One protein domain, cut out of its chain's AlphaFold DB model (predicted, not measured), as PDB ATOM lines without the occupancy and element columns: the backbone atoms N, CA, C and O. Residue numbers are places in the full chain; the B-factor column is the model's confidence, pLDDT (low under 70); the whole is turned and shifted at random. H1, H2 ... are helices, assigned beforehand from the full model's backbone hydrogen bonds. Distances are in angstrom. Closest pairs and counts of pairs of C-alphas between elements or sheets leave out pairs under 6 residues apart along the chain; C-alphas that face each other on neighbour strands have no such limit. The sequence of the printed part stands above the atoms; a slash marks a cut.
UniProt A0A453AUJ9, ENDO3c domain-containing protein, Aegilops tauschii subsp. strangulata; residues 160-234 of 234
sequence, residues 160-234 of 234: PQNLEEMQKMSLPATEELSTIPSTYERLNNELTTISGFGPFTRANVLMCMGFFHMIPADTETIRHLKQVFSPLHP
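What this domain is: This is residues 160 to 234 of the 234 residues of the protein "ENDO3c domain-containing protein" of Aegilops tauschii subsp. strangulata (UniProt A0A453AUJ9). Two helices, H1 and H2, stand side by side as a helical hairpin, and a slanted third helix, H3, packs on H2, the centres of the three making a triangle with H2 between the other two in contact. From this body H4 and the tail after it stick out as an arm, with residues 219 to 224 and 226 to 234 standing free. The printed part has 75 residues, with four named helices in the order H1, H2, H3, H4 and no named strand; the class is all helix. The whole is loose, with a radius of gyration of the C-alphas of 15.7 A, and spans 50 by 33 by 16 A.

How they stand to each other: H1, residues 160 to 168, and H2, residues 179 to 192, touch, and H2 touches H1 with residues 183 to 187 alone. Their closest C-alphas, those of Leu 163 and Leu 187, are 6.9 A apart. This hairpin has a shallow tilt of 16 degrees, opposite ways. H2 also touches H3, residues 199 to 208, at a steep tilt of 54 degrees, opposite ways; their closest C-alphas, those of Leu 191 and Arg 202, are 6.3 A apart. H1 and H3 are apart. H4, residues 219 to 229, is apart from H1, H2 and H3. In H1, H2, H3 and H4 every O i to N i+4 pair is within hydrogen-bond range.

Where its parts are: H1 begins at C-alpha 160, (326.681, 163.634, 240.015), and is 12.5 A long from first to last C-alpha. H2, the longest helix, measures 20.5 A and ends at C-alpha 192, (327.554, 177.023, 235.612). H3 measures 14.4 A. H4 measures 15.2 A and ends at C-alpha 229, (309.916, 195.755, 250.348).

The domain as a whole: The two C-alphas farthest apart, those of Gln 161 and Pro 234, are 53.5 A apart. The three links are short, and the printed part has no cut. The mean pLDDT of the printed part is 84.9; residues 170 to 180 and 231 to 234 are under 70.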
ATOM      1  N   PRO A 160     327.456 163.301 238.816       91.19
ATOM      2  CA  PRO A 160     326.681 163.634 240.015       91.19
ATOM      3  C   PRO A 160     327.372 163.230 241.324       91.19
ATOM      4  O   PRO A 160     327.345 163.986 242.294       91.19
ATOM      5  N   GLN A 161     328.069 162.090 241.323       92.06
ATOM      6  CA  GLN A 161     328.829 161.577 242.460       92.06
ATOM      7  C   GLN A 161     329.942 162.549 242.878       92.06
ATOM      8  O   GLN A 161     330.068 162.847 244.061       92.06
ATOM      9  N   ASN A 162     330.673 163.139 241.922       90.69
ATOM     10  CA  ASN A 162     331.699 164.145 242.221       90.69
ATOM     11  C   ASN A 162     331.092 165.400 242.881       90.69
ATOM     12  O   ASN A 162     331.729 166.013 243.738       90.69
ATOM     13  N   LEU A 163     329.869 165.797 242.499       91.44
ATOM     14  CA  LEU A 163     329.181 166.933 243.123       91.44
ATOM     15  C   LEU A 163     328.754 166.605 244.562       91.44
ATOM     16  O   LEU A 163     328.960 167.426 245.456       91.44
ATOM     17  N   GLU A 164     328.238 165.400 244.814       90.38
ATOM     18  CA  GLU A 164     327.961 164.934 246.178       90.38
ATOM     19  C   GLU A 164     329.232 164.810 247.032       90.38
ATOM     20  O   GLU A 164     329.208 165.119 248.220       90.38
ATOM     21  N   GLU A 165     330.345 164.349 246.467       89.81
ATOM     22  CA  GLU A 165     331.625 164.248 247.176       89.81
ATOM     23  C   GLU A 165     332.163 165.628 247.563       89.81
ATOM     24  O   GLU A 165     332.575 165.819 248.706       89.81
ATOM     25  N   MET A 166     332.076 166.620 246.669       87.31
ATOM     26  CA  MET A 166     332.416 168.010 246.994       87.31
ATOM     27  C   MET A 166     331.548 168.579 248.124       87.31
ATOM     28  O   MET A 166     332.079 169.281 248.984       87.31
ATOM     29  N   GLN A 167     330.251 168.256 248.164       87.31
ATOM     30  CA  GLN A 167     329.371 168.603 249.288       87.31
ATOM     31  C   GLN A 167     329.794 167.876 250.581       87.31
ATOM     32  O   GLN A 167     329.872 168.488 251.643       87.31
ATOM     33  N   LYS A 168     330.092 166.574 250.521       84.38
ATOM     34  CA  LYS A 168     330.480 165.773 251.699       84.38
ATOM     35  C   LYS A 168     331.817 166.232 252.292       84.38
ATOM     36  O   LYS A 168     331.940 166.295 253.510       84.38
ATOM     37  N   MET A 169     332.783 166.635 251.462       74.00
ATOM     38  CA  MET A 169     334.059 167.213 251.915       74.00
ATOM     39  C   MET A 169     333.907 168.559 252.648       74.00
ATOM     40  O   MET A 169     334.848 168.978 253.318       74.00
ATOM     41  N   SER A 170     332.758 169.240 252.541       65.19
ATOM     42  CA  SER A 170     332.505 170.527 253.206       65.19
ATOM     43  C   SER A 170     331.723 170.440 254.508       65.19
ATOM     44  O   SER A 170     331.369 171.478 255.067       65.19
ATOM     45  N   LEU A 171     331.400 169.231 254.962       61.22
ATOM     46  CA  LEU A 171     330.831 168.971 256.278       61.22
ATOM     47  C   LEU A 171     331.984 168.615 257.225       61.22
ATOM     48  O   LEU A 171     332.336 167.437 257.330       61.22
ATOM     49  N   PRO A 172     332.625 169.591 257.897       54.16
ATOM     50  CA  PRO A 172     333.604 169.263 258.918       54.16
ATOM     51  C   PRO A 172     332.901 168.579 260.099       54.16
ATOM     52  O   PRO A 172     331.771 168.911 260.450       54.16
ATOM     53  N   ALA A 173     333.599 167.658 260.766       57.28
ATOM     54  CA  ALA A 173     333.120 167.032 262.006       57.28
ATOM     55  C   ALA A 173     333.103 167.999 263.219       57.28
ATOM     56  O   ALA A 173     332.771 167.595 264.331       57.28
ATOM     57  N   THR A 174     333.476 169.263 263.002       53.16
ATOM     58  CA  THR A 174     333.576 170.354 263.980       53.16
ATOM     59  C   THR A 174     333.233 171.676 263.283       53.16
ATOM     60  O   THR A 174     333.670 171.899 262.160       53.16
ATOM     61  N   GLU A 175     332.444 172.543 263.925       53.66
ATOM     62  CA  GLU A 175     331.709 173.669 263.306       53.66
ATOM     63  C   GLU A 175     332.561 174.863 262.799       53.66
ATOM     64  O   GLU A 175     332.414 176.005 263.233       53.66
ATOM     65  N   GLU A 176     333.435 174.636 261.820       55.47
ATOM     66  CA  GLU A 176     334.207 175.679 261.128       55.47
ATOM     67  C   GLU A 176     333.373 176.341 260.010       55.47
ATOM     68  O   GLU A 176     333.430 175.972 258.831       55.47
ATOM     69  N   LEU A 177     332.603 177.372 260.392       56.66
ATOM     70  CA  LEU A 177     331.746 178.210 259.525       56.66
ATOM     71  C   LEU A 177     332.473 178.772 258.278       56.66
ATOM     72  O   LEU A 177     331.843 179.099 257.272       56.66
ATOM     73  N   SER A 178     333.803 178.848 258.338       60.44
ATOM     74  CA  SER A 178     334.727 179.284 257.285       60.44
ATOM     75  C   SER A 178     334.678 178.437 256.001       60.44
ATOM     76  O   SER A 178     334.986 178.946 254.922       60.44
ATOM     77  N   THR A 179     334.266 177.166 256.081       64.12
ATOM     78  CA  THR A 179     334.349 176.221 254.947       64.12
ATOM     79  C   THR A 179     333.142 176.310 254.001       64.12
ATOM     80  O   THR A 179     333.291 176.149 252.786       64.12
ATOM     81  N   ILE A 180     331.957 176.649 254.523       67.75
ATOM     82  CA  ILE A 180     330.680 176.638 253.781       67.75
ATOM     83  C   ILE A 180     330.688 177.555 252.535       67.75
ATOM     84  O   ILE A 180     330.283 177.081 251.469       67.75
ATOM     85  N   PRO A 181     331.165 178.822 252.594       71.44
ATOM     86  CA  PRO A 181     331.161 179.705 251.422       71.44
ATOM     87  C   PRO A 181     332.038 179.178 250.278       71.44
ATOM     88  O   PRO A 181     331.632 179.202 249.118       71.44
ATOM     89  N   SER A 182     333.217 178.638 250.604       81.75
ATOM     90  CA  SER A 182     334.185 178.173 249.603       81.75
ATOM     91  C   SER A 182     333.712 176.942 248.820       81.75
ATOM     92  O   SER A 182     333.973 176.822 247.620       81.75
ATOM     93  N   THR A 183     332.963 176.041 249.463       86.81
ATOM     94  CA  THR A 183     332.358 174.890 248.779       86.81
ATOM     95  C   THR A 183     331.160 175.303 247.944       86.81
ATOM     96  O   THR A 183     331.039 174.850 246.803       86.81
ATOM     97  N   TYR A 184     330.307 176.191 248.467       89.69
ATOM     98  CA  TYR A 184     329.198 176.754 247.701       89.69
ATOM     99  C   TYR A 184     329.690 177.381 246.388       89.69
ATOM    100  O   TYR A 184     329.150 177.072 245.325       89.69
ATOM    101  N   GLU A 185     330.742 178.208 246.434       91.00
ATOM    102  CA  GLU A 185     331.298 178.838 245.233       91.00
ATOM    103  C   GLU A 185     331.808 177.804 244.228       91.00
ATOM    104  O   GLU A 185     331.483 177.897 243.043       91.00
ATOM    105  N   ARG A 186     332.542 176.780 244.688       91.94
ATOM    106  CA  ARG A 186     333.025 175.694 243.821       91.94
ATOM    107  C   ARG A 186     331.865 174.968 243.133       91.94
ATOM    108  O   ARG A 186     331.871 174.858 241.911       91.94
ATOM    109  N   LEU A 187     330.848 174.541 243.883       93.06
ATOM    110  CA  LEU A 187     329.675 173.857 243.328       93.06
ATOM    111  C   LEU A 187     328.883 174.748 242.361       93.06
ATOM    112  O   LEU A 187     328.498 174.301 241.284       93.06
ATOM    113  N   ASN A 188     328.668 176.022 242.694       93.75
ATOM    114  CA  ASN A 188     327.983 176.976 241.819       93.75
ATOM    115  C   ASN A 188     328.762 177.246 240.513       93.75
ATOM    116  O   ASN A 188     328.141 177.426 239.460       93.75
ATOM    117  N   ASN A 189     330.098 177.234 240.556       93.00
ATOM    118  CA  ASN A 189     330.951 177.355 239.371       93.00
ATOM    119  C   ASN A 189     330.853 176.107 238.477       93.00
ATOM    120  O   ASN A 189     330.572 176.246 237.287       93.00
ATOM    121  N   GLU A 190     330.968 174.902 239.043       93.81
ATOM    122  CA  GLU A 190     330.787 173.639 238.306       93.81
ATOM    123  C   GLU A 190     329.399 173.562 237.650       93.81
ATOM    124  O   GLU A 190     329.274 173.346 236.443       93.81
ATOM    125  N   LEU A 191     328.340 173.877 238.404       94.94
ATOM    126  CA  LEU A 191     326.965 173.935 237.900       94.94
ATOM    127  C   LEU A 191     326.748 175.008 236.814       94.94
ATOM    128  O   LEU A 191     325.754 174.941 236.095       94.94
ATOM    129  N   THR A 192     327.635 176.000 236.675       95.12
ATOM    130  CA  THR A 192     327.554 177.023 235.612       95.12
ATOM    131  C   THR A 192     328.018 176.488 234.252       95.12
ATOM    132  O   THR A 192     327.624 177.035 233.222       95.12
ATOM    133  N   THR A 193     328.784 175.394 234.216       93.25
ATOM    134  CA  THR A 193     329.213 174.743 232.962       93.25
ATOM    135  C   THR A 193     328.069 174.024 232.234       93.25
ATOM    136  O   THR A 193     328.141 173.796 231.026       93.25
ATOM    137  N   ILE A 194     326.990 173.688 232.950       95.00
ATOM    138  CA  ILE A 194     325.888 172.869 232.443       95.00
ATOM    139  C   ILE A 194     324.926 173.711 231.591       95.00
ATOM    140  O   ILE A 194     324.393 174.740 232.020       95.00
ATOM    141  N   SER A 195     324.636 173.245 230.372       93.38
ATOM    142  CA  SER A 195     323.728 173.945 229.458       93.38
ATOM    143  C   SER A 195     322.332 174.132 230.068       93.38
ATOM    144  O   SER A 195     321.648 173.187 230.454       93.38
ATOM    145  N   GLY A 196     321.892 175.390 230.143       93.00
ATOM    146  CA  GLY A 196     320.599 175.767 230.713       93.00
ATOM    147  C   GLY A 196     320.577 175.997 232.227       93.00
ATOM    148  O   GLY A 196     319.521 176.373 232.745       93.00
ATOM    149  N   PHE A 197     321.702 175.846 232.931       95.94
ATOM    150  CA  PHE A 197     321.799 176.090 234.372       95.94
ATOM    151  C   PHE A 197     322.049 177.580 234.675       95.94
ATOM    152  O   PHE A 197     323.127 178.020 235.081       95.94
ATOM    153  N   GLY A 198     321.001 178.387 234.475       95.19
ATOM    154  CA  GLY A 198     320.967 179.783 234.923       95.19
ATOM    155  C   GLY A 198     320.916 179.911 236.458       95.19
ATOM    156  O   GLY A 198     320.692 178.909 237.139       95.19
ATOM    157  N   PRO A 199     321.061 181.129 237.020       95.00
ATOM    158  CA  PRO A 199     321.132 181.347 238.471       95.00
ATOM    159  C   PRO A 199     319.987 180.699 239.263       95.00
ATOM    160  O   PRO A 199     320.232 180.045 240.270       95.00
ATOM    161  N   PHE A 200     318.751 180.794 238.757       95.44
ATOM    162  CA  PHE A 200     317.586 180.127 239.346       95.44
ATOM    163  C   PHE A 200     317.734 178.598 239.378       95.44
ATOM    164  O   PHE A 200     317.538 177.982 240.422       95.44
ATOM    165  N   THR A 201     318.110 177.970 238.258       95.75
ATOM    166  CA  THR A 201     318.300 176.512 238.173       95.75
ATOM    167  C   THR A 201     319.382 176.039 239.142       95.75
ATOM    168  O   THR A 201     319.170 175.069 239.865       95.75
ATOM    169  N   ARG A 202     320.519 176.747 239.207       95.75
ATOM    170  CA  ARG A 202     321.622 176.389 240.110       95.75
ATOM    171  C   ARG A 202     321.229 176.527 241.573       95.75
ATOM    172  O   ARG A 202     321.500 175.610 242.334       95.75
ATOM    173  N   ALA A 203     320.528 177.598 241.950       95.62
ATOM    174  CA  ALA A 203     320.008 177.750 243.308       95.62
ATOM    175  C   ALA A 203     319.071 176.591 243.702       95.62
ATOM    176  O   ALA A 203     319.183 176.075 244.808       95.62
ATOM    177  N   ASN A 204     318.197 176.123 242.795       95.44
ATOM    178  CA  ASN A 204     317.338 174.960 243.068       95.44
ATOM    179  C   ASN A 204     318.166 173.686 243.315       95.44
ATOM    180  O   ASN A 204     317.908 172.966 244.274       95.44
ATOM    181  N   VAL A 205     319.183 173.422 242.487       95.12
ATOM    182  CA  VAL A 205     320.069 172.254 242.658       95.12
ATOM    183  C   VAL A 205     320.881 172.352 243.955       95.12
ATOM    184  O   VAL A 205     321.002 171.368 244.679       95.12
ATOM    185  N   LEU A 206     321.374 173.542 244.297       94.06
ATOM    186  CA  LEU A 206     322.130 173.787 245.527       94.06
ATOM    187  C   LEU A 206     321.254 173.638 246.782       94.06
ATOM    188  O   LEU A 206     321.726 173.090 247.777       94.06
ATOM    189  N   MET A 207     319.964 173.999 246.730       93.50
ATOM    190  CA  MET A 207     319.004 173.650 247.786       93.50
ATOM    191  C   MET A 207     318.837 172.133 247.948       93.50
ATOM    192  O   MET A 207     318.793 171.654 249.079       93.50
ATOM    193  N   CYS A 208     318.781 171.363 246.854       91.69
ATOM    194  CA  CYS A 208     318.753 169.895 246.927       91.69
ATOM    195  C   CYS A 208     320.043 169.306 247.533       91.69
ATOM    196  O   CYS A 208     319.992 168.243 248.141       91.69
ATOM    197  N   MET A 209     321.168 170.020 247.431       90.94
ATOM    198  CA  MET A 209     322.447 169.714 248.097       90.94
ATOM    199  C   MET A 209     322.551 170.299 249.525       90.94
ATOM    200  O   MET A 209     323.623 170.281 250.125       90.94
ATOM    201  N   GLY A 210     321.463 170.838 250.089       89.69
ATOM    202  CA  GLY A 210     321.413 171.359 251.462       89.69
ATOM    203  C   GLY A 210     321.887 172.808 251.656       89.69
ATOM    204  O   GLY A 210     321.930 173.291 252.788       89.69
ATOM    205  N   PHE A 211     322.217 173.544 250.591       90.00
ATOM    206  CA  PHE A 211     322.642 174.945 250.685       90.00
ATOM    207  C   PHE A 211     321.438 175.901 250.691       90.00
ATOM    208  O   PHE A 211     321.075 176.494 249.678       90.00
ATOM    209  N   PHE A 212     320.830 176.092 251.864       90.50
ATOM    210  CA  PHE A 212     319.623 176.922 252.032       90.50
ATOM    211  C   PHE A 212     319.867 178.439 252.111       90.50
ATOM    212  O   PHE A 212     318.914 179.212 252.140       90.50
ATOM    213  N   HIS A 213     321.127 178.884 252.135       87.94
ATOM    214  CA  HIS A 213     321.476 180.307 252.217       87.94
ATOM    215  C   HIS A 213     321.241 181.075 250.899       87.94
ATOM    216  O   HIS A 213     321.236 182.304 250.903       87.94
ATOM    217  N   MET A 214     321.007 180.369 249.785       84.50
ATOM    218  CA  MET A 214     320.664 180.949 248.483       84.50
ATOM    219  C   MET A 214     319.279 180.485 248.035       84.50
ATOM    220  O   MET A 214     319.092 179.346 247.614       84.50
ATOM    221  N   ILE A 215     318.305 181.393 248.101       90.06
ATOM    222  CA  ILE A 215     316.913 181.108 247.740       90.06
ATOM    223  C   ILE A 215     316.726 181.276 246.219       90.06
ATOM    224  O   ILE A 215     317.047 182.343 245.683       90.06
ATOM    225  N   PRO A 216     316.174 180.281 245.498       94.31
ATOM    226  CA  PRO A 216     315.815 180.420 244.095       94.31
ATOM    227  C   PRO A 216     314.700 181.453 243.929       94.31
ATOM    228  O   PRO A 216     313.556 181.220 244.310       94.31
ATOM    229  N   ALA A 217     315.032 182.597 243.335       94.38
ATOM    230  CA  ALA A 217     314.069 183.654 243.063       94.38
ATOM    231  C   ALA A 217     313.576 183.575 241.612       94.38
ATOM    232  O   ALA A 217     314.330 183.862 240.678       94.38
ATOM    233  N   ASP A 218     312.315 183.182 241.422       94.94
ATOM    234  CA  ASP A 218     311.628 183.296 240.134       94.94
ATOM    235  C   ASP A 218     310.921 184.660 239.991       94.94
ATOM    236  O   ASP A 218     311.073 185.566 240.819       94.94
ATOM    237  N   THR A 219     310.147 184.837 238.920       95.06
ATOM    238  CA  THR A 219     309.401 186.081 238.687       95.06
ATOM    239  C   THR A 219     308.384 186.384 239.785       95.06
ATOM    240  O   THR A 219     308.188 187.556 240.104       95.06
ATOM    241  N   GLU A 220     307.777 185.366 240.398       95.31
ATOM    242  CA  GLU A 220     306.777 185.534 241.451       95.31
ATOM    243  C   GLU A 220     307.432 185.823 242.803       95.31
ATOM    244  O   GLU A 220     306.987 186.738 243.500       95.31
ATOM    245  N   THR A 221     308.543 185.158 243.140       94.31
ATOM    246  CA  THR A 221     309.381 185.512 244.297       94.31
ATOM    247  C   THR A 221     309.817 186.974 244.214       94.31
ATOM    248  O   THR A 221     309.605 187.735 245.157       94.31
ATOM    249  N   ILE A 222     310.352 187.416 243.069       93.12
ATOM    250  CA  ILE A 222     310.770 188.812 242.871       93.12
ATOM    251  C   ILE A 222     309.574 189.777 242.911       93.12
ATOM    252  O   ILE A 222     309.691 190.864 243.483       93.12
ATOM    253  N   ARG A 223     308.413 189.407 242.352       94.62
ATOM    254  CA  ARG A 223     307.184 190.220 242.419       94.62
ATOM    255  C   ARG A 223     306.719 190.411 243.864       94.62
ATOM    256  O   ARG A 223     306.382 191.532 244.240       94.62
ATOM    257  N   HIS A 224     306.729 189.355 244.673       93.25
ATOM    258  CA  HIS A 224     306.349 189.419 246.083       93.25
ATOM    259  C   HIS A 224     307.355 190.202 246.930       93.25
ATOM    260  O   HIS A 224     306.937 191.070 247.694       93.25
ATOM    261  N   LEU A 225     308.662 189.991 246.742       92.50
ATOM    262  CA  LEU A 225     309.694 190.794 247.409       92.50
ATOM    263  C   LEU A 225     309.521 192.286 247.099       92.50
ATOM    264  O   LEU A 225     309.568 193.108 248.006       92.50
ATOM    265  N   LYS A 226     309.216 192.647 245.846       92.19
ATOM    266  CA  LYS A 226     308.885 194.034 245.488       92.19
ATOM    267  C   LYS A 226     307.602 194.530 246.150       92.19
ATOM    268  O   LYS A 226     307.572 195.678 246.558       92.19
ATOM    269  N   GLN A 227     306.553 193.724 246.287       92.06
ATOM    270  CA  GLN A 227     305.322 194.162 246.962       92.06
ATOM    271  C   GLN A 227     305.507 194.397 248.469       92.06
ATOM    272  O   GLN A 227     304.849 195.275 249.017       92.06
ATOM    273  N   VAL A 228     306.388 193.635 249.123       90.44
ATOM    274  CA  VAL A 228     306.642 193.730 250.572       90.44
ATOM    275  C   VAL A 228     307.702 194.783 250.909       90.44
ATOM    276  O   VAL A 228     307.562 195.488 251.903       90.44
ATOM    277  N   PHE A 229     308.749 194.903 250.086       85.50
ATOM    278  CA  PHE A 229     309.916 195.755 250.348       85.50
ATOM    279  C   PHE A 229     310.046 196.969 249.413       85.50
ATOM    280  O   PHE A 229     311.013 197.718 249.539       85.50
ATOM    281  N   SER A 230     309.102 197.207 248.489       79.38
ATOM    282  CA  SER A 230     309.010 198.530 247.850       79.38
ATOM    283  C   SER A 230     308.798 199.575 248.940       79.38
ATOM    284  O   SER A 230     307.865 199.419 249.732       79.38
ATOM    285  N   PRO A 231     309.607 200.646 248.992       66.69
ATOM    286  CA  PRO A 231     309.338 201.728 249.918       66.69
ATOM    287  C   PRO A 231     307.953 202.299 249.612       66.69
ATOM    288  O   PRO A 231     307.656 202.661 248.471       66.69
ATOM    289  N   LEU A 232     307.114 202.389 250.647       61.22
ATOM    290  CA  LEU A 232     305.984 203.310 250.645       61.22
ATOM    291  C   LEU A 232     306.551 204.685 250.298       61.22
ATOM    292  O   LEU A 232     307.357 205.223 251.056       61.22
ATOM    293  N   HIS A 233     306.182 205.202 249.129       59.22
ATOM    294  CA  HIS A 233     306.572 206.543 248.714       59.22
ATOM    295  C   HIS A 233     305.988 207.533 249.739       59.22
ATOM    296  O   HIS A 233     304.765 207.513 249.918       59.22
ATOM    297  N   PRO A 234     306.820 208.322 250.445       55.75
ATOM    298  CA  PRO A 234     306.339 209.353 251.361       55.75
ATOM    299  C   PRO A 234     305.741 210.547 250.602       55.75
ATOM    300  O   PRO A 234     306.163 210.784 249.443       55.75
TER     301      PRO A 234